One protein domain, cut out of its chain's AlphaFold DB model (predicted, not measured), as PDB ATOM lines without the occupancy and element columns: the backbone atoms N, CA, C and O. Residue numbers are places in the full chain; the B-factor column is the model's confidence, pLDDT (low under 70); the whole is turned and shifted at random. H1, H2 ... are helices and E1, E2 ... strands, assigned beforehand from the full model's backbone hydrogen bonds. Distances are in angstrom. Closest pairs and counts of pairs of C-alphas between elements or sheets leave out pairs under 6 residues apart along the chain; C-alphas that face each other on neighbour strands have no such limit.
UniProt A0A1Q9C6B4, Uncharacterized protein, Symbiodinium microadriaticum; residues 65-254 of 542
ATOM      1  N   ARG A  65     109.431 139.241  88.589       87.81
ATOM      2  CA  ARG A  65     109.438 137.916  89.192       87.81
ATOM      3  C   ARG A  65     110.121 136.966  88.229       87.81
ATOM      4  O   ARG A  65     110.055 137.153  87.010       87.81
ATOM      5  N   TYR A  66     110.745 135.931  88.771       90.44
ATOM      6  CA  TYR A  66     111.219 134.838  87.935       90.44
ATOM      7  C   TYR A  66     110.033 134.096  87.328       90.44
ATOM      8  O   TYR A  66     109.011 133.884  87.980       90.44
ATOM      9  N   GLN A  67     110.183 133.691  86.070       92.06
ATOM     10  CA  GLN A  67     109.214 132.807  85.437       92.06
ATOM     11  C   GLN A  67     109.293 131.411  86.077       92.06
ATOM     12  O   GLN A  67     110.410 130.953  86.341       92.06
ATOM     13  N   PRO A  68     108.158 130.713  86.281       92.62
ATOM     14  CA  PRO A  68     108.141 129.354  86.828       92.62
ATOM     15  C   PRO A  68     109.101 128.401  86.103       92.62
ATOM     16  O   PRO A  68     109.916 127.746  86.747       92.62
ATOM     17  N   ASP A  69     109.110 128.430  84.767       95.00
ATOM     18  CA  ASP A  69     110.002 127.604  83.941       95.00
ATOM     19  C   ASP A  69     111.484 127.872  84.232       95.00
ATOM     20  O   ASP A  69     112.301 126.952  84.280       95.00
ATOM     21  N   HIS A  70     111.849 129.135  84.479       95.12
ATOM     22  CA  HIS A  70     113.221 129.485  84.834       95.12
ATOM     23  C   HIS A  70     113.603 128.920  86.204       95.12
ATOM     24  O   HIS A  70     114.722 128.431  86.368       95.12
ATOM     25  N   LEU A  71     112.693 128.954  87.182       94.62
ATOM     26  CA  LEU A  71     112.930 128.368  88.503       94.62
ATOM     27  C   LEU A  71     113.044 126.842  88.415       94.62
ATOM     28  O   LEU A  71     114.005 126.290  88.941       94.62
ATOM     29  N   ALA A  72     112.164 126.176  87.666       93.50
ATOM     30  CA  ALA A  72     112.229 124.730  87.449       93.50
ATOM     31  C   ALA A  72     113.566 124.297  86.814       93.50
ATOM     32  O   ALA A  72     114.229 123.383  87.303       93.50
ATOM     33  N   VAL A  73     114.038 125.010  85.781       95.44
ATOM     34  CA  VAL A  73     115.366 124.766  85.187       95.44
ATOM     35  C   VAL A  73     116.488 125.020  86.198       95.44
ATOM     36  O   VAL A  73     117.487 124.299  86.228       95.44
ATOM     37  N   SER A  74     116.338 126.038  87.048       94.75
ATOM     38  CA  SER A  74     117.326 126.378  88.077       94.75
ATOM     39  C   SER A  74     117.422 125.329  89.178       94.75
ATOM     40  O   SER A  74     118.518 125.085  89.675       94.75
ATOM     41  N   ALA A  75     116.316 124.662  89.511       93.75
ATOM     42  CA  ALA A  75     116.269 123.627  90.539       93.75
ATOM     43  C   ALA A  75     117.180 122.430  90.220       93.75
ATOM     44  O   ALA A  75     117.761 121.830  91.124       93.75
ATOM     45  N   GLY A  76     117.358 122.121  88.931       90.50
ATOM     46  CA  GLY A  76     118.249 121.060  88.461       90.50
ATOM     47  C   GLY A  76     119.738 121.423  88.455       90.50
ATOM     48  O   GLY A  76     120.573 120.554  88.195       90.50
ATOM     49  N   ARG A  77     120.112 122.684  88.716       89.94
ATOM     50  CA  ARG A  77     121.520 123.100  88.683       89.94
ATOM     51  C   ARG A  77     122.258 122.661  89.945       89.94
ATOM     52  O   ARG A  77     121.776 122.792  91.069       89.94
ATOM     53  N   ALA A  78     123.486 122.185  89.761       81.88
ATOM     54  CA  ALA A  78     124.378 121.896  90.872       81.88
ATOM     55  C   ALA A  78     124.931 123.204  91.455       81.88
ATOM     56  O   ALA A  78     125.728 123.894  90.820       81.88
ATOM     57  N   VAL A  79     124.548 123.521  92.688       75.81
ATOM     58  CA  VAL A  79     125.079 124.682  93.403       75.81
ATOM     59  C   VAL A  79     126.287 124.276  94.230       75.81
ATOM     60  O   VAL A  79     126.172 123.610  95.256       75.81
ATOM     61  N   GLN A  80     127.464 124.719  93.797       68.56
ATOM     62  CA  GLN A  80     128.676 124.660  94.610       68.56
ATOM     63  C   GLN A  80     128.747 125.897  95.511       68.56
ATOM     64  O   GLN A  80     129.476 126.858  95.232       68.56
ATOM     65  N   VAL A  81     127.958 125.885  96.583       64.38
ATOM     66  CA  VAL A  81     128.099 126.834  97.692       64.38
ATOM     67  C   VAL A  81     128.807 126.100  98.820       64.38
ATOM     68  O   VAL A  81     128.391 125.023  99.246       64.38
ATOM     69  N   LEU A  82     129.948 126.651  99.232       53.41
ATOM     70  CA  LEU A  82     130.853 126.035 100.197       53.41
ATOM     71  C   LEU A  82     130.115 125.770 101.520       53.41
ATOM     72  O   LEU A  82     129.632 126.699 102.158       53.41
ATOM     73  N   GLY A  83     130.051 124.500 101.935       62.66
ATOM     74  CA  GLY A  83     129.692 124.117 103.306       62.66
ATOM     75  C   GLY A  83     128.204 124.115 103.676       62.66
ATOM     76  O   GLY A  83     127.903 124.094 104.863       62.66
ATOM     77  N   GLN A  84     127.272 124.116 102.713       66.81
ATOM     78  CA  GLN A  84     125.827 124.240 102.998       66.81
ATOM     79  C   GLN A  84     124.946 123.070 102.555       66.81
ATOM     80  O   GLN A  84     123.764 123.260 102.263       66.81
ATOM     81  N   GLY A  85     125.489 121.849 102.540       78.19
ATOM     82  CA  GLY A  85     124.714 120.645 102.208       78.19
ATOM     83  C   GLY A  85     123.390 120.579 102.975       78.19
ATOM     84  O   GLY A  85     122.337 120.502 102.355       78.19
ATOM     85  N   ALA A  86     123.430 120.806 104.293       81.50
ATOM     86  CA  ALA A  86     122.254 120.763 105.164       81.50
ATOM     87  C   ALA A  86     121.117 121.718 104.751       81.50
ATOM     88  O   ALA A  86     119.945 121.406 104.950       81.50
ATOM     89  N   LEU A  87     121.439 122.876 104.172       81.38
ATOM     90  CA  LEU A  87     120.435 123.861 103.783       81.38
ATOM     91  C   LEU A  87     119.848 123.581 102.395       81.38
ATOM     92  O   LEU A  87     118.650 123.760 102.182       81.38
ATOM     93  N   LEU A  88     120.669 123.090 101.464       81.62
ATOM     94  CA  LEU A  88     120.166 122.570 100.192       81.62
ATOM     95  C   LEU A  88     119.318 121.314 100.412       81.62
ATOM     96  O   LEU A  88     118.297 121.149  99.751       81.62
ATOM     97  N   ASP A  89     119.694 120.469 101.368       87.19
ATOM     98  CA  ASP A  89     118.910 119.305 101.770       87.19
ATOM     99  C   ASP A  89     117.586 119.731 102.411       87.19
ATOM    100  O   ASP A  89     116.553 119.137 102.110       87.19
ATOM    101  N   LEU A  90     117.581 120.808 103.212       88.75
ATOM    102  CA  LEU A  90     116.350 121.406 103.732       88.75
ATOM    103  C   LEU A  90     115.436 121.890 102.600       88.75
ATOM    104  O   LEU A  90     114.253 121.562 102.609       88.75
ATOM    105  N   LEU A  91     115.966 122.629 101.619       89.19
ATOM    106  CA  LEU A  91     115.193 123.082 100.455       89.19
ATOM    107  C   LEU A  91     114.652 121.897  99.648       89.19
ATOM    108  O   LEU A  91     113.472 121.873  99.319       89.19
ATOM    109  N   ARG A  92     115.472 120.877  99.380       89.56
ATOM    110  CA  ARG A  92     115.053 119.672  98.644       89.56
ATOM    111  C   ARG A  92     113.998 118.860  99.387       89.56
ATOM    112  O   ARG A  92     113.082 118.345  98.757       89.56
ATOM    113  N   ALA A  93     114.081 118.788 100.715       89.38
ATOM    114  CA  ALA A  93     113.098 118.095 101.543       89.38
ATOM    115  C   ALA A  93     111.693 118.721 101.468       89.38
ATOM    116  O   ALA A  93     110.724 118.070 101.849       89.38
ATOM    117  N   THR A  94     111.566 119.958 100.974       89.00
ATOM    118  CA  THR A  94     110.261 120.608 100.776       89.00
ATOM    119  C   THR A  94     109.505 120.058  99.568       89.00
ATOM    120  O   THR A  94     108.284 120.181  99.528       89.00
ATOM    121  N   GLY A  95     110.206 119.456  98.596       91.06
ATOM    122  CA  GLY A  95     109.618 118.978  97.341       91.06
ATOM    123  C   GLY A  95     109.095 120.085  96.415       91.06
ATOM    124  O   GLY A  95     108.344 119.791  95.491       91.06
ATOM    125  N   ASP A  96     109.449 121.346  96.672       93.00
ATOM    126  CA  ASP A  96     108.985 122.511  95.918       93.00
ATOM    127  C   ASP A  96     110.066 122.976  94.932       93.00
ATOM    128  O   ASP A  96     110.990 123.709  95.296       93.00
ATOM    129  N   ASP A  97     109.953 122.547  93.672       93.12
ATOM    130  CA  ASP A  97     110.928 122.858  92.620       93.12
ATOM    131  C   ASP A  97     111.114 124.368  92.411       93.12
ATOM    132  O   ASP A  97     112.223 124.822  92.120       93.12
ATOM    133  N   HIS A  98     110.071 125.182  92.610       93.56
ATOM    134  CA  HIS A  98     110.188 126.633  92.479       93.56
ATOM    135  C   HIS A  98     111.029 127.222  93.612       93.56
ATOM    136  O   HIS A  98     111.932 128.025  93.356       93.56
ATOM    137  N   ALA A  99     110.780 126.799  94.854       92.75
ATOM    138  CA  ALA A  99     111.573 127.230  95.999       92.75
ATOM    139  C   ALA A  99     113.022 126.731  95.916       92.75
ATOM    140  O   ALA A  99     113.945 127.480  96.233       92.75
ATOM    141  N   ILE A 100     113.243 125.498  95.446       93.81
ATOM    142  CA  ILE A 100     114.587 124.948  95.225       93.81
ATOM    143  C   ILE A 100     115.319 125.785  94.175       93.81
ATOM    144  O   ILE A 100     116.417 126.274  94.443       93.81
ATOM    145  N   GLY A 101     114.707 126.013  93.011       94.19
ATOM    146  CA  GLY A 101     115.288 126.822  91.942       94.19
ATOM    147  C   GLY A 101     115.578 128.258  92.359       94.19
ATOM    148  O   GLY A 101     116.627 128.805  92.018       94.19
ATOM    149  N   TYR A 102     114.695 128.859  93.154       94.62
ATOM    150  CA  TYR A 102     114.924 130.184  93.714       94.62
ATOM    151  C   TYR A 102     116.064 130.190  94.735       94.62
ATOM    152  O   TYR A 102     116.916 131.074  94.698       94.62
ATOM    153  N   GLY A 103     116.130 129.182  95.608       92.75
ATOM    154  CA  GLY A 103     117.226 129.005  96.557       92.75
ATOM    155  C   GLY A 103     118.576 128.844  95.858       92.75
ATOM    156  O   GLY A 103     119.570 129.401  96.316       92.75
ATOM    157  N   VAL A 104     118.605 128.167  94.706       92.69
ATOM    158  CA  VAL A 104     119.791 128.078  93.844       92.69
ATOM    159  C   VAL A 104     120.236 129.460  93.364       92.69
ATOM    160  O   VAL A 104     121.382 129.845  93.598       92.69
ATOM    161  N   LEU A 105     119.328 130.227  92.755       93.94
ATOM    162  CA  LEU A 105     119.614 131.583  92.272       93.94
ATOM    163  C   LEU A 105     120.043 132.518  93.409       93.94
ATOM    164  O   LEU A 105     120.958 133.322  93.250       93.94
ATOM    165  N   LEU A 106     119.395 132.400  94.567       92.44
ATOM    166  CA  LEU A 106     119.695 133.189  95.753       92.44
ATOM    167  C   LEU A 106     121.098 132.871  96.277       92.44
ATOM    168  O   LEU A 106     121.854 133.783  96.599       92.44
ATOM    169  N   ALA A 107     121.482 131.597  96.314       90.50
ATOM    170  CA  ALA A 107     122.814 131.199  96.742       90.50
ATOM    171  C   ALA A 107     123.903 131.624  95.737       90.50
ATOM    172  O   ALA A 107     124.971 132.068  96.158       90.50
ATOM    173  N   GLU A 108     123.636 131.544  94.428       90.19
ATOM    174  CA  GLU A 108     124.514 132.082  93.375       90.19
ATOM    175  C   GLU A 108     124.699 133.599  93.536       90.19
ATOM    176  O   GLU A 108     125.833 134.086  93.565       90.19
ATOM    177  N   TYR A 109     123.599 134.336  93.724       90.19
ATOM    178  CA  TYR A 109     123.623 135.778  93.954       90.19
ATOM    179  C   TYR A 109     124.401 136.146  95.214       90.19
ATOM    180  O   TYR A 109     125.232 137.048  95.171       90.19
ATOM    181  N   LEU A 110     124.165 135.456  96.332       87.56
ATOM    182  CA  LEU A 110     124.881 135.698  97.583       87.56
ATOM    183  C   LEU A 110     126.366 135.378  97.432       87.56
ATOM    184  O   LEU A 110     127.193 136.157  97.891       87.56
ATOM    185  N   LYS A 111     126.724 134.284  96.753       84.81
ATOM    186  CA  LYS A 111     128.122 133.935  96.478       84.81
ATOM    187  C   LYS A 111     128.835 135.032  95.692       84.81
ATOM    188  O   LYS A 111     129.983 135.338  96.006       84.81
ATOM    189  N   ASP A 112     128.175 135.621  94.696       83.88
ATOM    190  CA  ASP A 112     128.758 136.729  93.946       83.88
ATOM    191  C   ASP A 112     128.730 138.046  94.734       83.88
ATOM    192  O   ASP A 112     129.709 138.777  94.732       83.88
ATOM    193  N   SER A 113     127.660 138.338  95.469       81.06
ATOM    194  CA  SER A 113     127.456 139.631  96.148       81.06
ATOM    195  C   SER A 113     128.141 139.743  97.513       81.06
ATOM    196  O   SER A 113     128.227 140.836  98.081       81.06
ATOM    197  N   CYS A 114     128.603 138.623  98.072       76.69
ATOM    198  CA  CYS A 114     129.346 138.593  99.326       76.69
ATOM    199  C   CYS A 114     130.809 139.007  99.134       76.69
ATOM    200  O   CYS A 114     131.477 138.626  98.175       76.69
ATOM    201  N   GLY A 115     131.324 139.731 100.129       69.88
ATOM    202  CA  GLY A 115     132.674 140.288 100.109       69.88
ATOM    203  C   GLY A 115     132.723 141.657  99.427       69.88
ATOM    204  O   GLY A 115     131.790 142.045  98.723       69.88
ATOM    205  N   PRO A 116     133.783 142.438  99.668       67.56
ATOM    206  CA  PRO A 116     133.923 143.733  99.033       67.56
ATOM    207  C   PRO A 116     134.280 143.550  97.558       67.56
ATOM    208  O   PRO A 116     135.176 142.788  97.189       67.56
ATOM    209  N   LYS A 117     133.600 144.303  96.712       73.25
ATOM    210  CA  LYS A 117     133.865 144.436  95.287       73.25
ATOM    211  C   LYS A 117     134.399 145.831  95.033       73.25
ATOM    212  O   LYS A 117     133.920 146.795  95.624       73.25
ATOM    213  N   VAL A 118     135.379 145.939  94.147       72.75
ATOM    214  CA  VAL A 118     135.906 147.239  93.731       72.75
ATOM    215  C   VAL A 118     134.857 147.926  92.853       72.75
ATOM    216  O   VAL A 118     134.282 147.310  91.955       72.75
ATOM    217  N   GLY A 119     134.535 149.177  93.160       70.94
ATOM    218  CA  GLY A 119     133.633 150.007  92.368       70.94
ATOM    219  C   GLY A 119     134.374 150.820  91.308       70.94
ATOM    220  O   GLY A 119     135.601 150.899  91.295       70.94
ATOM    221  N   CYS A 120     133.615 151.438  90.406       64.38
ATOM    222  CA  CYS A 120     134.152 152.234  89.304       64.38
ATOM    223  C   CYS A 120     134.236 153.723  89.685       64.38
ATOM    224  O   CYS A 120     133.262 154.288  90.185       64.38
ATOM    225  N   GLY A 121     135.363 154.384  89.404       72.25
ATOM    226  CA  GLY A 121     135.533 155.829  89.602       72.25
ATOM    227  C   GLY A 121     136.979 156.244  89.887       72.25
ATOM    228  O   GLY A 121     137.872 155.408  89.932       72.25
ATOM    229  N   GLN A 122     137.208 157.548  90.086       69.56
ATOM    230  CA  GLN A 122     138.526 158.091  90.468       69.56
ATOM    231  C   GLN A 122     138.909 157.774  91.926       69.56
ATOM    232  O   GLN A 122     140.087 157.741  92.274       69.56
ATOM    233  N   ARG A 123     137.908 157.528  92.778       64.81
ATOM    234  CA  ARG A 123     138.085 157.151  94.183       64.81
ATOM    235  C   ARG A 123     137.993 155.638  94.327       64.81
ATOM    236  O   ARG A 123     137.121 155.016  93.716       64.81
ATOM    237  N   THR A 124     138.825 155.065  95.193       64.56
ATOM    238  CA  THR A 124     138.692 153.660  95.584       64.56
ATOM    239  C   THR A 124     137.345 153.488  96.276       64.56
ATOM    240  O   THR A 124     137.047 154.130  97.286       64.56
ATOM    241  N   THR A 125     136.487 152.658  95.699       64.19
ATOM    242  CA  THR A 125     135.164 152.365  96.243       64.19
ATOM    243  C   THR A 125     135.055 150.869  96.455       64.19
ATOM    244  O   THR A 125     135.475 150.092  95.604       64.19
ATOM    245  N   LEU A 126     134.521 150.468  97.605       64.62
ATOM    246  CA  LEU A 126     134.197 149.084  97.906       64.62
ATOM    247  C   LEU A 126     132.691 148.979  98.112       64.62
ATOM    248  O   LEU A 126     132.108 149.721  98.902       64.62
ATOM    249  N   TRP A 127     132.047 148.066  97.403       68.38
ATOM    250  CA  TRP A 127     130.618 147.797  97.529       68.38
ATOM    251  C   TRP A 127     130.387 146.311  97.776       68.38
ATOM    252  O   TRP A 127     131.229 145.484  97.446       68.38
ATOM    253  N   GLY A 128     129.273 145.962  98.407       66.00
ATOM    254  CA  GLY A 128     128.933 144.574  98.702       66.00
ATOM    255  C   GLY A 128     127.826 144.493  99.741       66.00
ATOM    256  O   GLY A 128     127.445 145.504 100.336       66.00
ATOM    257  N   LEU A 129     127.305 143.288  99.967       70.31
ATOM    258  CA  LEU A 129     126.340 143.068 101.041       70.31
ATOM    259  C   LEU A 129     126.998 143.353 102.394       70.31
ATOM    260  O   LEU A 129     128.014 142.748 102.750       70.31
ATOM    261  N   GLN A 130     126.420 144.298 103.136       65.69
ATOM    262  CA  GLN A 130     126.877 144.610 104.480       65.69
ATOM    263  C   GLN A 130     126.247 143.652 105.485       65.69
ATOM    264  O   GLN A 130     125.176 143.083 105.284       65.69
ATOM    265  N   ARG A 131     126.972 143.440 106.578       69.44
ATOM    266  CA  ARG A 131     126.541 142.561 107.660       69.44
ATOM    267  C   ARG A 131     125.475 143.289 108.490       69.44
ATOM    268  O   ARG A 131     125.619 144.496 108.685       69.44
ATOM    269  N   PRO A 132     124.471 142.593 109.048       64.56
ATOM    270  CA  PRO A 132     123.753 143.092 110.217       64.56
ATOM    271  C   PRO A 132     124.745 143.445 111.341       64.56
ATOM    272  O   PRO A 132     125.868 142.921 111.337       64.56
ATOM    273  N   PRO A 133     124.375 144.309 112.305       65.38
ATOM    274  CA  PRO A 133     125.284 144.749 113.356       65.38
ATOM    275  C   PRO A 133     125.952 143.565 114.065       65.38
ATOM    276  O   PRO A 133     125.297 142.755 114.719       65.38
ATOM    277  N   LEU A 134     127.276 143.460 113.923       62.25
ATOM    278  CA  LEU A 134     128.057 142.433 114.596       62.25
ATOM    279  C   LEU A 134     128.179 142.811 116.070       62.25
ATOM    280  O   LEU A 134     128.997 143.661 116.422       62.25
ATOM    281  N   TYR A 135     127.415 142.114 116.910       59.34
ATOM    282  CA  TYR A 135     127.561 142.079 118.366       59.34
ATOM    283  C   TYR A 135     127.021 143.311 119.132       59.34
ATOM    284  O   TYR A 135     127.245 144.451 118.722       59.34
ATOM    285  N   PRO A 136     126.361 143.128 120.296       65.50
ATOM    286  CA  PRO A 136     125.867 141.882 120.900       65.50
ATOM    287  C   PRO A 136     124.412 141.554 120.498       65.50
ATOM    288  O   PRO A 136     123.712 140.876 121.241       65.50
ATOM    289  N   VAL A 137     123.918 142.073 119.373       81.88
ATOM    290  CA  VAL A 137     122.502 141.943 119.002       81.88
ATOM    291  C   VAL A 137     122.269 140.787 118.031       81.88
ATOM    292  O   VAL A 137     122.953 140.665 117.017       81.88
ATOM    293  N   SER A 138     121.295 139.932 118.346       92.19
ATOM    294  CA  SER A 138     120.900 138.799 117.505       92.19
ATOM    295  C   SER A 138     119.774 139.169 116.540       92.19
ATOM    296  O   SER A 138     118.947 140.024 116.846       92.19
ATOM    297  N   THR A 139     119.677 138.465 115.416       93.38
ATOM    298  CA  THR A 139     118.466 138.412 114.584       93.38
ATOM    299  C   THR A 139     117.734 137.109 114.863       93.38
ATOM    300  O   THR A 139     118.350 136.045 114.819       93.38
ATOM    301  N   ILE A 140     116.434 137.174 115.143       96.00
ATOM    302  CA  ILE A 140     115.608 135.980 115.347       96.00
ATOM    303  C   ILE A 140     114.848 135.674 114.056       96.00
ATOM    304  O   ILE A 140     114.084 136.512 113.590       96.00
ATOM    305  N   LEU A 141     115.008 134.473 113.500       96.44
ATOM    306  CA  LEU A 141     114.177 133.969 112.404       96.44
ATOM    307  C   LEU A 141     113.128 133.003 112.963       96.44
ATOM    308  O   LEU A 141     113.483 131.967 113.528       96.44
ATOM    309  N   ARG A 142     111.843 133.343 112.823       96.88
ATOM    310  CA  ARG A 142     110.720 132.589 113.392       96.88
ATOM    311  C   ARG A 142     109.983 131.778 112.326       96.88
ATOM    312  O   ARG A 142     109.420 132.354 111.401       96.88
ATOM    313  N   LEU A 143     109.919 130.462 112.525       96.19
ATOM    314  CA  LEU A 143     109.028 129.537 111.819       96.19
ATOM    315  C   LEU A 143     107.758 129.318 112.660       96.19
ATOM    316  O   LEU A 143     107.805 128.627 113.682       96.19
ATOM    317  N   ALA A 144     106.638 129.924 112.264       95.69
ATOM    318  CA  ALA A 144     105.331 129.688 112.877       95.69
ATOM    319  C   ALA A 144     104.732 128.343 112.427       95.69
ATOM    320  O   ALA A 144     105.153 127.762 111.429       95.69
ATOM    321  N   ALA A 145     103.710 127.853 113.137       94.69
ATOM    322  CA  ALA A 145     103.066 126.579 112.806       94.69
ATOM    323  C   ALA A 145     102.392 126.563 111.424       94.69
ATOM    324  O   ALA A 145     102.292 125.512 110.793       94.69
ATOM    325  N   THR A 146     101.956 127.729 110.942       93.75
ATOM    326  CA  THR A 146     101.312 127.910 109.634       93.75
ATOM    327  C   THR A 146     102.301 128.129 108.491       93.75
ATOM    328  O   THR A 146     101.889 128.172 107.332       93.75
ATOM    329  N   ASP A 147     103.585 128.320 108.793       92.94
ATOM    330  CA  ASP A 147     104.574 128.698 107.793       92.94
ATOM    331  C   ASP A 147     105.050 127.487 106.985       92.94
ATOM    332  O   ASP A 147     105.269 126.389 107.502       92.94
ATOM    333  N   LYS A 148     105.259 127.702 105.682       93.12
ATOM    334  CA  LYS A 148     105.837 126.687 104.797       93.12
ATOM    335  C   LYS A 148     107.331 126.534 105.079       93.12
ATOM    336  O   LYS A 148     108.069 127.521 105.134       93.12
ATOM    337  N   LEU A 149     107.799 125.288 105.143       93.50
ATOM    338  CA  LEU A 149     109.217 124.975 105.339       93.50
ATOM    339  C   LEU A 149     110.107 125.543 104.216       93.50
ATOM    340  O   LEU A 149     111.233 125.959 104.481       93.50
ATOM    341  N   SER A 150     109.591 125.622 102.984       93.50
ATOM    342  CA  SER A 150     110.291 126.231 101.846       93.50
ATOM    343  C   SER A 150     110.561 127.718 102.059       93.50
ATOM    344  O   SER A 150     111.691 128.165 101.868       93.50
ATOM    345  N   SER A 151     109.575 128.474 102.551       92.81
ATOM    346  CA  SER A 151     109.762 129.888 102.898       92.81
ATOM    347  C   SER A 151     110.809 130.062 104.001       92.81
ATOM    348  O   SER A 151     111.704 130.899 103.877       92.81
ATOM    349  N   PHE A 152     110.768 129.222 105.041       94.88
ATOM    350  CA  PHE A 152     111.768 129.243 106.111       94.88
ATOM    351  C   PHE A 152     113.186 128.997 105.592       94.88
ATOM    352  O   PHE A 152     114.097 129.762 105.906       94.88
ATOM    353  N   ALA A 153     113.367 127.980 104.750       94.31
ATOM    354  CA  ALA A 153     114.666 127.653 104.178       94.31
ATOM    355  C   ALA A 153     115.233 128.803 103.323       94.31
ATOM    356  O   ALA A 153     116.416 129.131 103.436       94.31
ATOM    357  N   LEU A 154     114.385 129.470 102.530       93.81
ATOM    358  CA  LEU A 154     114.779 130.635 101.732       93.81
ATOM    359  C   LEU A 154     115.206 131.830 102.593       93.81
ATOM    360  O   LEU A 154     116.182 132.496 102.258       93.81
ATOM    361  N   HIS A 155     114.526 132.091 103.711       94.50
ATOM    362  CA  HIS A 155     114.887 133.184 104.622       94.50
ATOM    363  C   HIS A 155     116.107 132.861 105.492       94.50
ATOM    364  O   HIS A 155     116.828 133.773 105.891       94.50
ATOM    365  N   LEU A 156     116.373 131.581 105.760       94.44
ATOM    366  CA  LEU A 156     117.565 131.120 106.474       94.44
ATOM    367  C   LEU A 156     118.840 131.269 105.622       94.44
ATOM    368  O   LEU A 156     119.915 131.561 106.151       94.44
ATOM    369  N   LEU A 157     118.722 131.113 104.300       92.25
ATOM    370  CA  LEU A 157     119.844 131.070 103.359       92.25
ATOM    371  C   LEU A 157     120.750 132.315 103.359       92.25
ATOM    372  O   LEU A 157     121.964 132.137 103.485       92.25
ATOM    373  N   PRO A 158     120.241 133.561 103.318       91.69
ATOM    374  CA  PRO A 158     121.082 134.754 103.412       91.69
ATOM    375  C   PRO A 158     121.953 134.791 104.666       91.69
ATOM    376  O   PRO A 158     123.123 135.159 104.590       91.69
ATOM    377  N   PHE A 159     121.428 134.360 105.813       91.56
ATOM    378  CA  PHE A 159     122.198 134.323 107.056       91.56
ATOM    379  C   PHE A 159     123.215 133.192 107.055       91.56
ATOM    380  O   PHE A 159     124.346 133.400 107.473       91.56
ATOM    381  N   ALA A 160     122.837 132.019 106.550       89.62
ATOM    382  CA  ALA A 160     123.718 130.864 106.502       89.62
ATOM    383  C   ALA A 160     124.937 131.091 105.590       89.62
ATOM    384  O   ALA A 160     126.031 130.623 105.910       89.62
ATOM    385  N   VAL A 161     124.744 131.729 104.422       85.94
ATOM    386  CA  VAL A 161     125.801 131.934 103.394       85.94
ATOM    387  C   VAL A 161     126.727 133.073 103.768       85.94
ATOM    388  O   VAL A 161     127.898 133.090 103.391       85.94
ATOM    389  N   THR A 162     126.202 134.036 104.510       84.06
ATOM    390  CA  THR A 162     126.968 135.187 104.944       84.06
ATOM    391  C   THR A 162     127.583 134.928 106.316       84.06
ATOM    392  O   THR A 162     127.275 133.992 107.047       84.06
ATOM    393  N   ASN A 163     128.454 135.836 106.708       79.50
ATOM    394  CA  ASN A 163     128.951 135.948 108.076       79.50
ATOM    395  C   ASN A 163     127.890 136.455 109.085       79.50
ATOM    396  O   ASN A 163     128.224 136.637 110.252       79.50
ATOM    397  N   ALA A 164     126.640 136.705 108.663       86.56
ATOM    398  CA  ALA A 164     125.546 137.047 109.573       86.56
ATOM    399  C   ALA A 164     125.063 135.831 110.385       86.56
ATOM    400  O   ALA A 164     124.324 136.004 111.354       86.56
ATOM    401  N   LYS A 165     125.507 134.619 110.017       90.19
ATOM    402  CA  LYS A 165     125.209 133.357 110.702       90.19
ATOM    403  C   LYS A 165     125.440 133.423 112.211       90.19
ATOM    404  O   LYS A 165     124.610 132.940 112.969       90.19
ATOM    405  N   ASP A 166     126.531 134.052 112.644       89.19
ATOM    406  CA  ASP A 166     126.933 134.079 114.057       89.19
ATOM    407  C   ASP A 166     125.980 134.911 114.935       89.19
ATOM    408  O   ASP A 166     125.915 134.713 116.145       89.19
ATOM    409  N   GLY A 167     125.235 135.842 114.331       90.06
ATOM    410  CA  GLY A 167     124.201 136.630 115.003       90.06
ATOM    411  C   GLY A 167     122.790 136.071 114.821       90.06
ATOM    412  O   GLY A 167     121.836 136.684 115.299       90.06
ATOM    413  N   LEU A 168     122.625 134.954 114.109       94.25
ATOM    414  CA  LEU A 168     121.320 134.367 113.833       94.25
ATOM    415  C   LEU A 168     120.893 133.430 114.965       94.25
ATOM    416  O   LEU A 168     121.659 132.587 115.425       94.25
ATOM    417  N   VAL A 169     119.626 133.531 115.353       96.12
ATOM    418  CA  VAL A 169     118.951 132.580 116.234       96.12
ATOM    419  C   VAL A 169     117.655 132.143 115.566       96.12
ATOM    420  O   VAL A 169     116.865 132.970 115.120       96.12
ATOM    421  N   VAL A 170     117.405 130.841 115.510       97.69
ATOM    422  CA  VAL A 170     116.157 130.294 114.978       97.69
ATOM    423  C   VAL A 170     115.180 130.036 116.116       97.69
ATOM    424  O   VAL A 170     115.534 129.536 117.185       97.69
ATOM    425  N   SER A 171     113.927 130.398 115.881       98.19
ATOM    426  CA  SER A 171     112.795 130.116 116.749       98.19
ATOM    427  C   SER A 171     111.763 129.313 115.965       98.19
ATOM    428  O   SER A 171     111.359 129.721 114.880       98.19
ATOM    429  N   VAL A 172     111.320 128.182 116.497       98.06
ATOM    430  CA  VAL A 172     110.304 127.318 115.885       98.06
ATOM    431  C   VAL A 172     109.120 127.224 116.830       98.06
ATOM    432  O   VAL A 172     109.296 127.033 118.036       98.06
ATOM    433  N   ALA A 173     107.911 127.379 116.299       97.75
ATOM    434  CA  ALA A 173     106.708 127.287 117.105       97.75
ATOM    435  C   ALA A 173     106.535 125.891 117.710       97.75
ATOM    436  O   ALA A 173     106.735 124.883 117.035       97.75
ATOM    437  N   ALA A 174     106.187 125.838 118.997       97.56
ATOM    438  CA  ALA A 174     106.003 124.580 119.720       97.56
ATOM    439  C   ALA A 174     104.871 123.709 119.141       97.56
ATOM    440  O   ALA A 174     104.895 122.492 119.290       97.56
ATOM    441  N   ASP A 175     103.911 124.334 118.462       96.62
ATOM    442  CA  ASP A 175     102.784 123.722 117.760       96.62
ATOM    443  C   ASP A 175     103.042 123.502 116.256       96.62
ATOM    444  O   ASP A 175     102.137 123.091 115.527       96.62
ATOM    445  N   ALA A 176     104.264 123.745 115.765       96.44
ATOM    446  CA  ALA A 176     104.617 123.444 114.383       96.44
ATOM    447  C   ALA A 176     104.553 121.927 114.105       96.44
ATOM    448  O   ALA A 176     104.853 121.119 114.990       96.44
ATOM    449  N   PRO A 177     104.226 121.506 112.866       96.44
ATOM    450  CA  PRO A 177     104.227 120.092 112.501       96.44
ATOM    451  C   PRO A 177     105.566 119.419 112.834       96.44
ATOM    452  O   PRO A 177     106.626 119.968 112.532       96.44
ATOM    453  N   ALA A 178     105.525 118.206 113.398       96.69
ATOM    454  CA  ALA A 178     106.724 117.483 113.841       96.69
ATOM    455  C   ALA A 178     107.792 117.362 112.737       96.69
ATOM    456  O   ALA A 178     108.974 117.584 112.985       96.69
ATOM    457  N   ALA A 179     107.367 117.113 111.493       94.75
ATOM    458  CA  ALA A 179     108.263 117.056 110.340       94.75
ATOM    459  C   ALA A 179     109.005 118.386 110.089       94.75
ATOM    460  O   ALA A 179     110.205 118.372 109.808       94.75
ATOM    461  N   SER A 180     108.317 119.526 110.220       93.88
ATOM    462  CA  SER A 180     108.909 120.862 110.066       93.88
ATOM    463  C   SER A 180     109.879 121.179 111.203       93.88
ATOM    464  O   SER A 180     110.959 121.709 110.955       93.88
ATOM    465  N   LEU A 181     109.519 120.814 112.438       95.56
ATOM    466  CA  LEU A 181     110.364 120.982 113.620       95.56
ATOM    467  C   LEU A 181     111.666 120.184 113.485       95.56
ATOM    468  O   LEU A 181     112.751 120.738 113.666       95.56
ATOM    469  N   ASP A 182     111.572 118.910 113.108       95.56
ATOM    470  CA  ASP A 182     112.734 118.045 112.918       95.56
ATOM    471  C   ASP A 182     113.630 118.528 111.771       95.56
ATOM    472  O   ASP A 182     114.856 118.515 111.883       95.56
ATOM    473  N   ALA A 183     113.031 118.975 110.662       94.69
ATOM    474  CA  ALA A 183     113.776 119.509 109.528       94.69
ATOM    475  C   ALA A 183     114.507 120.813 109.883       94.69
ATOM    476  O   ALA A 183     115.696 120.942 109.586       94.69
ATOM    477  N   ALA A 184     113.833 121.743 110.568       94.69
ATOM    478  CA  ALA A 184     114.435 122.991 111.023       94.69
ATOM    479  C   ALA A 184     115.590 122.739 112.003       94.69
ATOM    480  O   ALA A 184     116.662 123.317 111.828       94.69
ATOM    481  N   ARG A 185     115.417 121.831 112.978       95.88
ATOM    482  CA  ARG A 185     116.480 121.449 113.924       95.88
ATOM    483  C   ARG A 185     117.697 120.875 113.214       95.88
ATOM    484  O   ARG A 185     118.787 121.402 113.390       95.88
ATOM    485  N   ARG A 186     117.511 119.876 112.343       94.50
ATOM    486  CA  ARG A 186     118.620 119.275 111.579       94.50
ATOM    487  C   ARG A 186     119.390 120.307 110.758       94.50
ATOM    488  O   ARG A 186     120.616 120.260 110.717       94.50
ATOM    489  N   ALA A 187     118.683 121.237 110.113       93.25
ATOM    490  CA  ALA A 187     119.321 122.303 109.349       93.25
ATOM    491  C   ALA A 187     120.121 123.253 110.254       93.25
ATOM    492  O   ALA A 187     121.261 123.583 109.938       93.25
ATOM    493  N   CYS A 188     119.553 123.656 111.393       94.88
ATOM    494  CA  CYS A 188     120.224 124.521 112.362       94.88
ATOM    495  C   CYS A 188     121.457 123.849 112.978       94.88
ATOM    496  O   CYS A 188     122.516 124.470 113.021       94.88
ATOM    497  N   ASP A 189     121.357 122.575 113.357       94.62
ATOM    498  CA  ASP A 189     122.469 121.781 113.887       94.62
ATOM    499  C   ASP A 189     123.595 121.657 112.853       94.62
ATOM    500  O   ASP A 189     124.760 121.907 113.162       94.62
ATOM    501  N   GLY A 190     123.248 121.357 111.595       91.94
ATOM    502  CA  GLY A 190     124.208 121.289 110.491       91.94
ATOM    503  C   GLY A 190     124.894 122.627 110.187       91.94
ATOM    504  O   GLY A 190     126.030 122.645 109.717       91.94
ATOM    505  N   LEU A 191     124.229 123.749 110.475       91.25
ATOM    506  CA  LEU A 191     124.779 125.097 110.320       91.25
ATOM    507  C   LEU A 191     125.489 125.610 111.584       91.25
ATOM    508  O   LEU A 191     126.216 126.604 111.498       91.25
ATOM    509  N   GLY A 192     125.306 124.965 112.739       93.38
ATOM    510  CA  GLY A 192     125.747 125.470 114.040       93.38
ATOM    511  C   GLY A 192     125.002 126.737 114.482       93.38
ATOM    512  O   GLY A 192     125.605 127.610 115.098       93.38
ATOM    513  N   VAL A 193     123.722 126.870 114.123       94.69
ATOM    514  CA  VAL A 193     122.855 128.000 114.499       94.69
ATOM    515  C   VAL A 193     121.966 127.584 115.679       94.69
ATOM    516  O   VAL A 193     121.319 126.542 115.593       94.69
ATOM    517  N   PRO A 194     121.872 128.368 116.769       96.69
ATOM    518  CA  PRO A 194     120.969 128.058 117.875       96.69
ATOM    519  C   PRO A 194     119.506 127.982 117.419       96.69
ATOM    520  O   PRO A 194     119.002 128.915 116.794       96.69
ATOM    521  N   CYS A 195     118.810 126.896 117.767       97.81
ATOM    522  CA  CYS A 195     117.402 126.677 117.436       97.81
ATOM    523  C   CYS A 195     116.576 126.435 118.703       97.81
ATOM    524  O   CYS A 195     116.786 125.455 119.418       97.81
ATOM    525  N   HIS A 196     115.598 127.299 118.956       98.00
ATOM    526  CA  HIS A 196     114.709 127.216 120.113       98.00
ATOM    527  C   HIS A 196     113.312 126.786 119.676       98.00
ATOM    528  O   HIS A 196     112.764 127.346 118.731       98.00
ATOM    529  N   VAL A 197     112.731 125.811 120.374       98.12
ATOM    530  CA  VAL A 197     111.314 125.459 120.217       98.12
ATOM    531  C   VAL A 197     110.549 126.120 121.346       98.12
ATOM    532  O   VAL A 197     110.800 125.823 122.511       98.12
ATOM    533  N   GLU A 198     109.660 127.039 121.001       98.06
ATOM    534  CA  GLU A 198     108.992 127.896 121.976       98.06
ATOM    535  C   GLU A 198     107.634 128.385 121.454       98.06
ATOM    536  O   GLU A 198     107.415 128.510 120.242       98.06
ATOM    537  N   ASP A 199     106.709 128.668 122.365       97.44
ATOM    538  CA  ASP A 199     105.437 129.313 122.040       97.44
ATOM    539  C   ASP A 199     105.603 130.836 121.847       97.44
ATOM    540  O   ASP A 199     106.709 131.381 121.912       97.44
ATOM    541  N   ALA A 200     104.506 131.532 121.539       95.31
ATOM    542  CA  ALA A 200     104.532 132.979 121.318       95.31
ATOM    543  C   ALA A 200     104.917 133.766 122.586       95.31
ATOM    544  O   ALA A 200     105.662 134.738 122.497       95.31
ATOM    545  N   ALA A 201     104.463 133.324 123.763       97.25
ATOM    546  CA  ALA A 201     104.725 134.015 125.023       97.25
ATOM    547  C   ALA A 201     106.206 133.930 125.422       97.25
ATOM    548  O   ALA A 201     106.793 134.921 125.853       97.25
ATOM    549  N   ALA A 202     106.825 132.764 125.234       97.81
ATOM    550  CA  ALA A 202     108.250 132.559 125.457       97.81
ATOM    551  C   ALA A 202     109.108 133.374 124.472       97.81
ATOM    552  O   ALA A 202     110.070 134.021 124.895       97.81
ATOM    553  N   LEU A 203     108.716 133.430 123.192       96.81
ATOM    554  CA  LEU A 203     109.376 134.294 122.210       96.81
ATOM    555  C   LEU A 203     109.303 135.771 122.626       96.81
ATOM    556  O   LEU A 203     110.317 136.466 122.576       96.81
ATOM    557  N   ASP A 204     108.138 136.254 123.059       96.69
ATOM    558  CA  ASP A 204     107.955 137.646 123.482       96.69
ATOM    559  C   ASP A 204     108.745 137.987 124.753       96.69
ATOM    560  O   ASP A 204     109.368 139.050 124.825       96.69
ATOM    561  N   ALA A 205     108.803 137.072 125.724       96.75
ATOM    562  CA  ALA A 205     109.653 137.229 126.904       96.75
ATOM    563  C   ALA A 205     111.132 137.362 126.510       96.75
ATOM    564  O   ALA A 205     111.825 138.277 126.962       96.75
ATOM    565  N   ARG A 206     111.597 136.508 125.593       95.19
ATOM    566  CA  ARG A 206     112.971 136.546 125.087       95.19
ATOM    567  C   ARG A 206     113.263 137.810 124.285       95.19
ATOM    568  O   ARG A 206     114.334 138.383 124.443       95.19
ATOM    569  N   ARG A 207     112.318 138.288 123.469       94.81
ATOM    570  CA  ARG A 207     112.437 139.573 122.755       94.81
ATOM    571  C   ARG A 207     112.673 140.729 123.722       94.81
ATOM    572  O   ARG A 207     113.502 141.594 123.441       94.81
ATOM    573  N   LEU A 208     111.958 140.741 124.847       94.31
ATOM    574  CA  LEU A 208     112.092 141.775 125.870       94.31
ATOM    575  C   LEU A 208     113.454 141.708 126.578       94.31
ATOM    576  O   LEU A 208     114.053 142.749 126.845       94.31
ATOM    577  N   GLU A 209     113.936 140.496 126.859       94.56
ATOM    578  CA  GLU A 209     115.208 140.249 127.542       94.56
ATOM    579  C   GLU A 209     116.422 140.520 126.643       94.56
ATOM    580  O   GLU A 209     117.311 141.286 127.013       94.56
ATOM    581  N   SER A 210     116.468 139.905 125.458       91.50
ATOM    582  CA  SER A 210     117.645 139.934 124.587       91.50
ATOM    583  C   SER A 210     117.700 141.158 123.678       91.50
ATOM    584  O   SER A 210     118.749 141.406 123.088       91.50
ATOM    585  N   GLN A 211     116.582 141.883 123.525       92.12
ATOM    586  CA  GLN A 211     116.426 143.028 122.619       92.12
ATOM    587  C   GLN A 211     117.070 142.755 121.249       92.12
ATOM    588  O   GLN A 211     118.039 143.423 120.870       92.12
ATOM    589  N   PRO A 212     116.587 141.724 120.526       92.75
ATOM    590  CA  PRO A 212     117.172 141.348 119.250       92.75
ATOM    591  C   PRO A 212     117.106 142.537 118.288       92.75
ATOM    592  O   PRO A 212     116.173 143.338 118.332       92.75
ATOM    593  N   TRP A 213     118.092 142.635 117.400       87.62
ATOM    594  CA  TRP A 213     118.126 143.694 116.396       87.62
ATOM    595  C   TRP A 213     116.916 143.624 115.467       87.62
ATOM    596  O   TRP A 213     116.322 144.652 115.150       87.62
ATOM    597  N   ASN A 214     116.549 142.411 115.054       89.12
ATOM    598  CA  ASN A 214     115.388 142.166 114.215       89.12
ATOM    599  C   ASN A 214     114.747 140.818 114.567       89.12
ATOM    600  O   ASN A 214     115.429 139.885 115.007       89.12
ATOM    601  N   VAL A 215     113.438 140.715 114.352       93.19
ATOM    602  CA  VAL A 215     112.705 139.454 114.398       93.19
ATOM    603  C   VAL A 215     111.932 139.275 113.102       93.19
ATOM    604  O   VAL A 215     110.984 139.999 112.821       93.19
ATOM    605  N   ILE A 216     112.342 138.280 112.328       92.69
ATOM    606  CA  ILE A 216     111.785 137.963 111.021       92.69
ATOM    607  C   ILE A 216     110.732 136.876 111.213       92.69
ATOM    608  O   ILE A 216     111.058 135.720 111.479       92.69
ATOM    609  N   GLU A 217     109.469 137.258 111.078       92.69
ATOM    610  CA  GLU A 217     108.327 136.347 111.074       92.69
ATOM    611  C   GLU A 217     107.881 136.087 109.630       92.69
ATOM    612  O   GLU A 217     107.628 137.021 108.871       92.69
ATOM    613  N   LEU A 218     107.790 134.820 109.221       89.38
ATOM    614  CA  LEU A 218     107.536 134.486 107.813       89.38
ATOM    615  C   LEU A 218     106.086 134.752 107.395       89.38
ATOM    616  O   LEU A 218     105.853 135.218 106.284       89.38
ATOM    617  N   HIS A 219     105.116 134.514 108.281       80.38
ATOM    618  CA  HIS A 219     103.697 134.758 107.999       80.38
ATOM    619  C   HIS A 219     103.378 136.233 107.704       80.38
ATOM    620  O   HIS A 219     102.416 136.525 106.994       80.38
ATOM    621  N   SER A 220     104.175 137.167 108.234       66.75
ATOM    622  CA  SER A 220     104.053 138.605 107.973       66.75
ATOM    623  C   SER A 220     104.979 139.084 106.850       66.75
ATOM    624  O   SER A 220     104.856 140.225 106.393       66.75
ATOM    625  N   ALA A 221     105.868 138.223 106.346       61.72
ATOM    626  CA  ALA A 221     106.729 138.542 105.223       61.72
ATOM    627  C   ALA A 221     105.921 138.508 103.907       61.72
ATOM    628  O   ALA A 221     105.395 137.461 103.534       61.72
ATOM    629  N   PRO A 222     105.867 139.602 103.120       52.72
ATOM    630  CA  PRO A 222     105.157 139.631 101.833       52.72
ATOM    631  C   PRO A 222     105.736 138.729 100.725       52.72
ATOM    632  O   PRO A 222     105.289 138.822  99.591       52.72
ATOM    633  N   CYS A 223     106.707 137.862 101.026       57.69
ATOM    634  CA  CYS A 223     107.240 136.879 100.079       57.69
ATOM    635  C   CYS A 223     106.711 135.490 100.426       57.69
ATOM    636  O   CYS A 223     107.394 134.687 101.063       57.69
ATOM    637  N   GLN A 224     105.481 135.220 100.001       65.81
ATOM    638  CA  GLN A 224     105.031 133.844  99.816       65.81
ATOM    639  C   GLN A 224     105.777 133.252  98.605       65.81
ATOM    640  O   GLN A 224     106.268 133.998  97.757       65.81
ATOM    641  N   VAL A 225     105.896 131.927  98.513       61.38
ATOM    642  CA  VAL A 225     106.628 131.256  97.413       61.38
ATOM    643  C   VAL A 225     106.040 131.612  96.037       61.38
ATOM    644  O   VAL A 225     106.731 131.637  95.023       61.38
ATOM    645  N   GLU A 226     104.760 131.958  96.007       67.12
ATOM    646  CA  GLU A 226     104.022 132.397  94.827       67.12
ATOM    647  C   GLU A 226     104.367 133.842  94.394       67.12
ATOM    648  O   GLU A 226     103.994 134.274  93.302       67.12
ATOM    649  N   ASP A 227     105.091 134.590  95.233       78.19
ATOM    650  CA  ASP A 227     105.489 135.986  95.031       78.19
ATOM    651  C   ASP A 227     106.968 136.202  95.398       78.19
ATOM    652  O   ASP A 227     107.329 137.034  96.236       78.19
ATOM    653  N   LEU A 228     107.840 135.391  94.797       83.12
ATOM    654  CA  LEU A 228     109.285 135.511  94.968       83.12
ATOM    655  C   LEU A 228     109.818 136.677  94.110       83.12
ATOM    656  O   LEU A 228     109.805 136.584  92.876       83.12
ATOM    657  N   PRO A 229     110.296 137.778  94.723       88.31
ATOM    658  CA  PRO A 229     110.871 138.901  93.995       88.31
ATOM    659  C   PRO A 229     112.240 138.505  93.443       88.31
ATOM    660  O   PRO A 229     112.772 137.447  93.771       88.31
ATOM    661  N   MET A 230     112.872 139.367  92.652       90.62
ATOM    662  CA  MET A 230     114.276 139.169  92.280       90.62
ATOM    663  C   MET A 230     115.163 138.948  93.526       90.62
ATOM    664  O   MET A 230     114.913 139.521  94.591       90.62
ATOM    665  N   VAL A 231     116.168 138.070  93.418       91.62
ATOM    666  CA  VAL A 231     116.970 137.604  94.571       91.62
ATOM    667  C   VAL A 231     117.694 138.734  95.296       91.62
ATOM    668  O   VAL A 231     117.797 138.710  96.520       91.62
ATOM    669  N   ASP A 232     118.130 139.762  94.568       87.12
ATOM    670  CA  ASP A 232     118.697 140.969  95.154       87.12
ATOM    671  C   ASP A 232     117.651 141.659  96.037       87.12
ATOM    672  O   ASP A 232     117.883 141.885  97.218       87.12
ATOM    673  N   HIS A 233     116.446 141.902  95.522       85.31
ATOM    674  CA  HIS A 233     115.373 142.541  96.275       85.31
ATOM    675  C   HIS A 233     114.957 141.741  97.510       85.31
ATOM    676  O   HIS A 233     114.673 142.345  98.542       85.31
ATOM    677  N   PHE A 234     114.962 140.410  97.435       89.06
ATOM    678  CA  PHE A 234     114.714 139.552  98.591       89.06
ATOM    679  C   PHE A 234     115.764 139.751  99.687       89.06
ATOM    680  O   PHE A 234     115.415 140.055 100.828       89.06
ATOM    681  N   VAL A 235     117.053 139.666  99.339       88.94
ATOM    682  CA  VAL A 235     118.158 139.841 100.298       88.94
ATOM    683  C   VAL A 235     118.096 141.207 100.974       88.94
ATOM    684  O   VAL A 235     118.289 141.314 102.182       88.94
ATOM    685  N   LEU A 236     117.752 142.246 100.218       83.12
ATOM    686  CA  LEU A 236     117.698 143.633 100.681       83.12
ATOM    687  C   LEU A 236     116.593 143.923 101.697       83.12
ATOM    688  O   LEU A 236     116.596 144.970 102.351       83.12
ATOM    689  N   ARG A 237     115.638 143.008 101.840       82.69
ATOM    690  CA  ARG A 237     114.620 143.068 102.888       82.69
ATOM    691  C   ARG A 237     115.092 142.463 104.204       82.69
ATOM    692  O   ARG A 237     114.477 142.751 105.223       82.69
ATOM    693  N   LEU A 238     116.150 141.655 104.174       86.50
ATOM    694  CA  LEU A 238     116.659 140.902 105.320       86.50
ATOM    695  C   LEU A 238     117.984 141.467 105.833       86.50
ATOM    696  O   LEU A 238     118.202 141.533 107.041       86.50
ATOM    697  N   LEU A 239     118.863 141.877 104.918       84.38
ATOM    698  CA  LEU A 239     120.206 142.354 105.222       84.38
ATOM    699  C   LEU A 239     120.349 143.840 104.864       84.38
ATOM    700  O   LEU A 239     119.790 144.289 103.856       84.38
ATOM    701  N   PRO A 240     121.109 144.611 105.660       75.94
ATOM    702  CA  PRO A 240     121.428 145.987 105.322       75.94
ATOM    703  C   PRO A 240     122.330 146.044 104.079       75.94
ATOM    704  O   PRO A 240     123.179 145.180 103.847       75.94
ATOM    705  N   MET A 241     122.183 147.105 103.289       70.81
ATOM    706  CA  MET A 241     123.200 147.462 102.300       70.81
ATOM    707  C   MET A 241     124.111 148.534 102.840       70.81
ATOM    708  O   MET A 241     123.664 149.470 103.503       70.81
ATOM    709  N   GLY A 242     125.333 148.521 102.331       64.00
ATOM    710  CA  GLY A 242     126.059 149.763 102.218       64.00
ATOM    711  C   GLY A 242     127.225 149.660 101.266       64.00
ATOM    712  O   GLY A 242     127.466 148.652 100.604       64.00
ATOM    713  N   HIS A 243     127.919 150.775 101.165       61.38
ATOM    714  CA  HIS A 243     129.079 150.934 100.322       61.38
ATOM    715  C   HIS A 243     130.060 151.832 101.063       61.38
ATOM    716  O   HIS A 243     129.668 152.687 101.856       61.38
ATOM    717  N   ILE A 244     131.342 151.625 100.810       60.91
ATOM    718  CA  ILE A 244     132.417 152.431 101.365       60.91
ATOM    719  C   ILE A 244     133.055 153.158 100.196       60.91
ATOM    720  O   ILE A 244     133.414 152.551  99.185       60.91
ATOM    721  N   LYS A 245     133.200 154.471 100.327       63.31
ATOM    722  CA  LYS A 245     133.998 155.262  99.398       63.31
ATOM    723  C   LYS A 245     135.174 155.821 100.165       63.31
ATOM    724  O   LYS A 245     134.984 156.393 101.234       63.31
ATOM    725  N   SER A 246     136.371 155.652  99.617       60.59
ATOM    726  CA  SER A 246     137.510 156.416 100.091       60.59
ATOM    727  C   SER A 246     137.248 157.912  99.871       60.59
ATOM    728  O   SER A 246     136.639 158.327  98.878       60.59
ATOM    729  N   THR A 247     137.699 158.717 100.828       62.12
ATOM    730  CA  THR A 247     137.710 160.180 100.754       62.12
ATOM    731  C   THR A 247     138.836 160.716  99.870       62.12
ATOM    732  O   THR A 247     138.827 161.894  99.532       62.12
ATOM    733  N   THR A 248     139.784 159.869  99.475       57.12
ATOM    734  CA  THR A 248     141.010 160.218  98.754       57.12
ATOM    735  C   THR A 248     141.115 159.438  97.438       57.12
ATOM    736  O   THR A 248     140.592 158.333  97.271       57.12
ATOM    737  N   GLU A 249     141.738 160.047  96.432       64.69
ATOM    738  CA  GLU A 249     142.022 159.371  95.163       64.69
ATOM    739  C   GLU A 249     143.208 158.410  95.338       64.69
ATOM    740  O   GLU A 249     144.192 158.767  95.982       64.69
ATOM    741  N   LYS A 250     143.135 157.215  94.731       64.06
ATOM    742  CA  LYS A 250     144.217 156.203  94.729       64.06
ATOM    743  C   LYS A 250     144.664 155.723  96.120       64.06
ATOM    744  O   LYS A 250     145.845 155.516  96.381       64.06
ATOM    745  N   ASP A 251     143.707 155.472  97.003       61.69
ATOM    746  CA  ASP A 251     143.962 155.009  98.374       61.69
ATOM    747  C   ASP A 251     144.508 153.578  98.498       61.69
ATOM    748  O   ASP A 251     144.878 153.143  99.589       61.69
ATOM    749  N   GLU A 252     144.587 152.843  97.388       60.19
ATOM    750  CA  GLU A 252     145.109 151.470  97.327       60.19
ATOM    751  C   GLU A 252     146.580 151.360  97.768       60.19
ATOM    752  O   GLU A 252     147.041 150.281  98.160       60.19
ATOM    753  N   ASP A 253     147.308 152.480  97.752       57.56
ATOM    754  CA  ASP A 253     148.693 152.575  98.207       57.56
ATOM    755  C   ASP A 253     148.822 152.740  99.731       57.56
ATOM    756  O   ASP A 253     149.913 152.557 100.277       57.56
ATOM    757  N   GLN A 254     147.726 153.019 100.452       58.28
ATOM    758  CA  GLN A 254     147.761 153.092 101.911       58.28
ATOM    759  C   GLN A 254     147.795 151.683 102.538       58.28
ATOM    760  O   GLN A 254     146.878 150.880 102.328       58.28
TER     761      GLN A 254
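Overview. This is residues 65 to 254 of the 542 residues of an uncharacterized protein of Symbiodinium microadriaticum (UniProt A0A1Q9C6B4). A small parallel sheet, E4 E3 E2 E5, has H4 and H6 over one face and H7 over the other; H2 and H3 pack on the far side of H4, and H1 crosses H3 at the outside. From this body a long two-stranded arm, the antiparallel pair E1 and E6, reaches far out and makes much of the length. The printed part has 190 residues with eight named helices and six named strands, in the order H1 H2 H3 E1 E2 H4 H5 E3 H6 E4 H7 E5 H8 E6, a mixed class. It is compact, with a radius of gyration of the C-alphas of 17.8 A and spans of 58 by 45 by 28 A.

Along the chain. The sheet holds E4, residues 195 to 198; E3, 168 to 173, 16.6 A long; E2, 139 to 143; and E5, 214 to 217. Its helices are H4, 149 to 161, 18.1 A; H5, 163 to 167; H6, 178 to 191, 19.9 A; and H7, 200 to 210, 15.2 A. The other helices are H1, 68 to 75, beginning at C-alpha 68 (108.141, 129.354, 86.828); H2, 85 to 93; H3, 97 to 113, 23.8 A; and H8, 231 to 235. The arm is E1, 123 to 129, 19.6 A, and E6, 241 to 249, 23.4 A, ending at C-alpha 249 (142.022, 159.371, 95.163).

Arrangement. In the sheet N 196 and O 170 are 2.9 A apart, N 171 and O 141 2.9 A, and N 142 and O 216 2.8 A. Strand-helix-strand units, parallel strands joined through helices, are E2, H4 H5, E3 and E3, H6, E4; E4, H7, E5 is a split one, with E3 and E2 between its strands; each crossover is right-handed. H4 and H6 run along the strands on the same face, at heights over the sheet of 9.7 A and 9.5 A; H7 is on the opposite face at 8.9 A. H5 only grazes the sheet, with residues 164 to 167. The hub, H3, touches H4 at a shallow tilt of 13 degrees, with Gly 103 and Leu 154 the closest C-alphas, 6.0 A. H2 and H3 form a helical hairpin, closest C-alphas Leu 91 and Ile 100, 5.6 A. H2 touches H6 too, closest C-alphas Ala 86 and Ala 187, 5.3 A. H1 touches H3 at a steep tilt of 67 degrees, closest C-alphas Ala 75 and Gly 101, 3.6 A. H8 touches residues 102 to 109 of H3 alone, closest C-alphas Leu 106 and Val 231, 5.3 A. In the arm, N 126 and O 244 are 2.8 A apart. Every O i to N i+4 pair is within hydrogen-bond range in H1, H2, H3, H6, H7 and H8; H4 has 7 of 9, and H5 0 of 1 but 1 of 2 O i to N i+3 pairs.

Size, cuts and confidence. The C-alphas of Ala 178 and Glu 249, the two farthest apart, are 57.9 A from each other. The printed part has no cut, and E5 to H8 is a long link of 13 residues. Mean pLDDT of the printed part is 84.6; 42 residues are under 70, among them 122 to 128, 220 to 226 and 242 to 254.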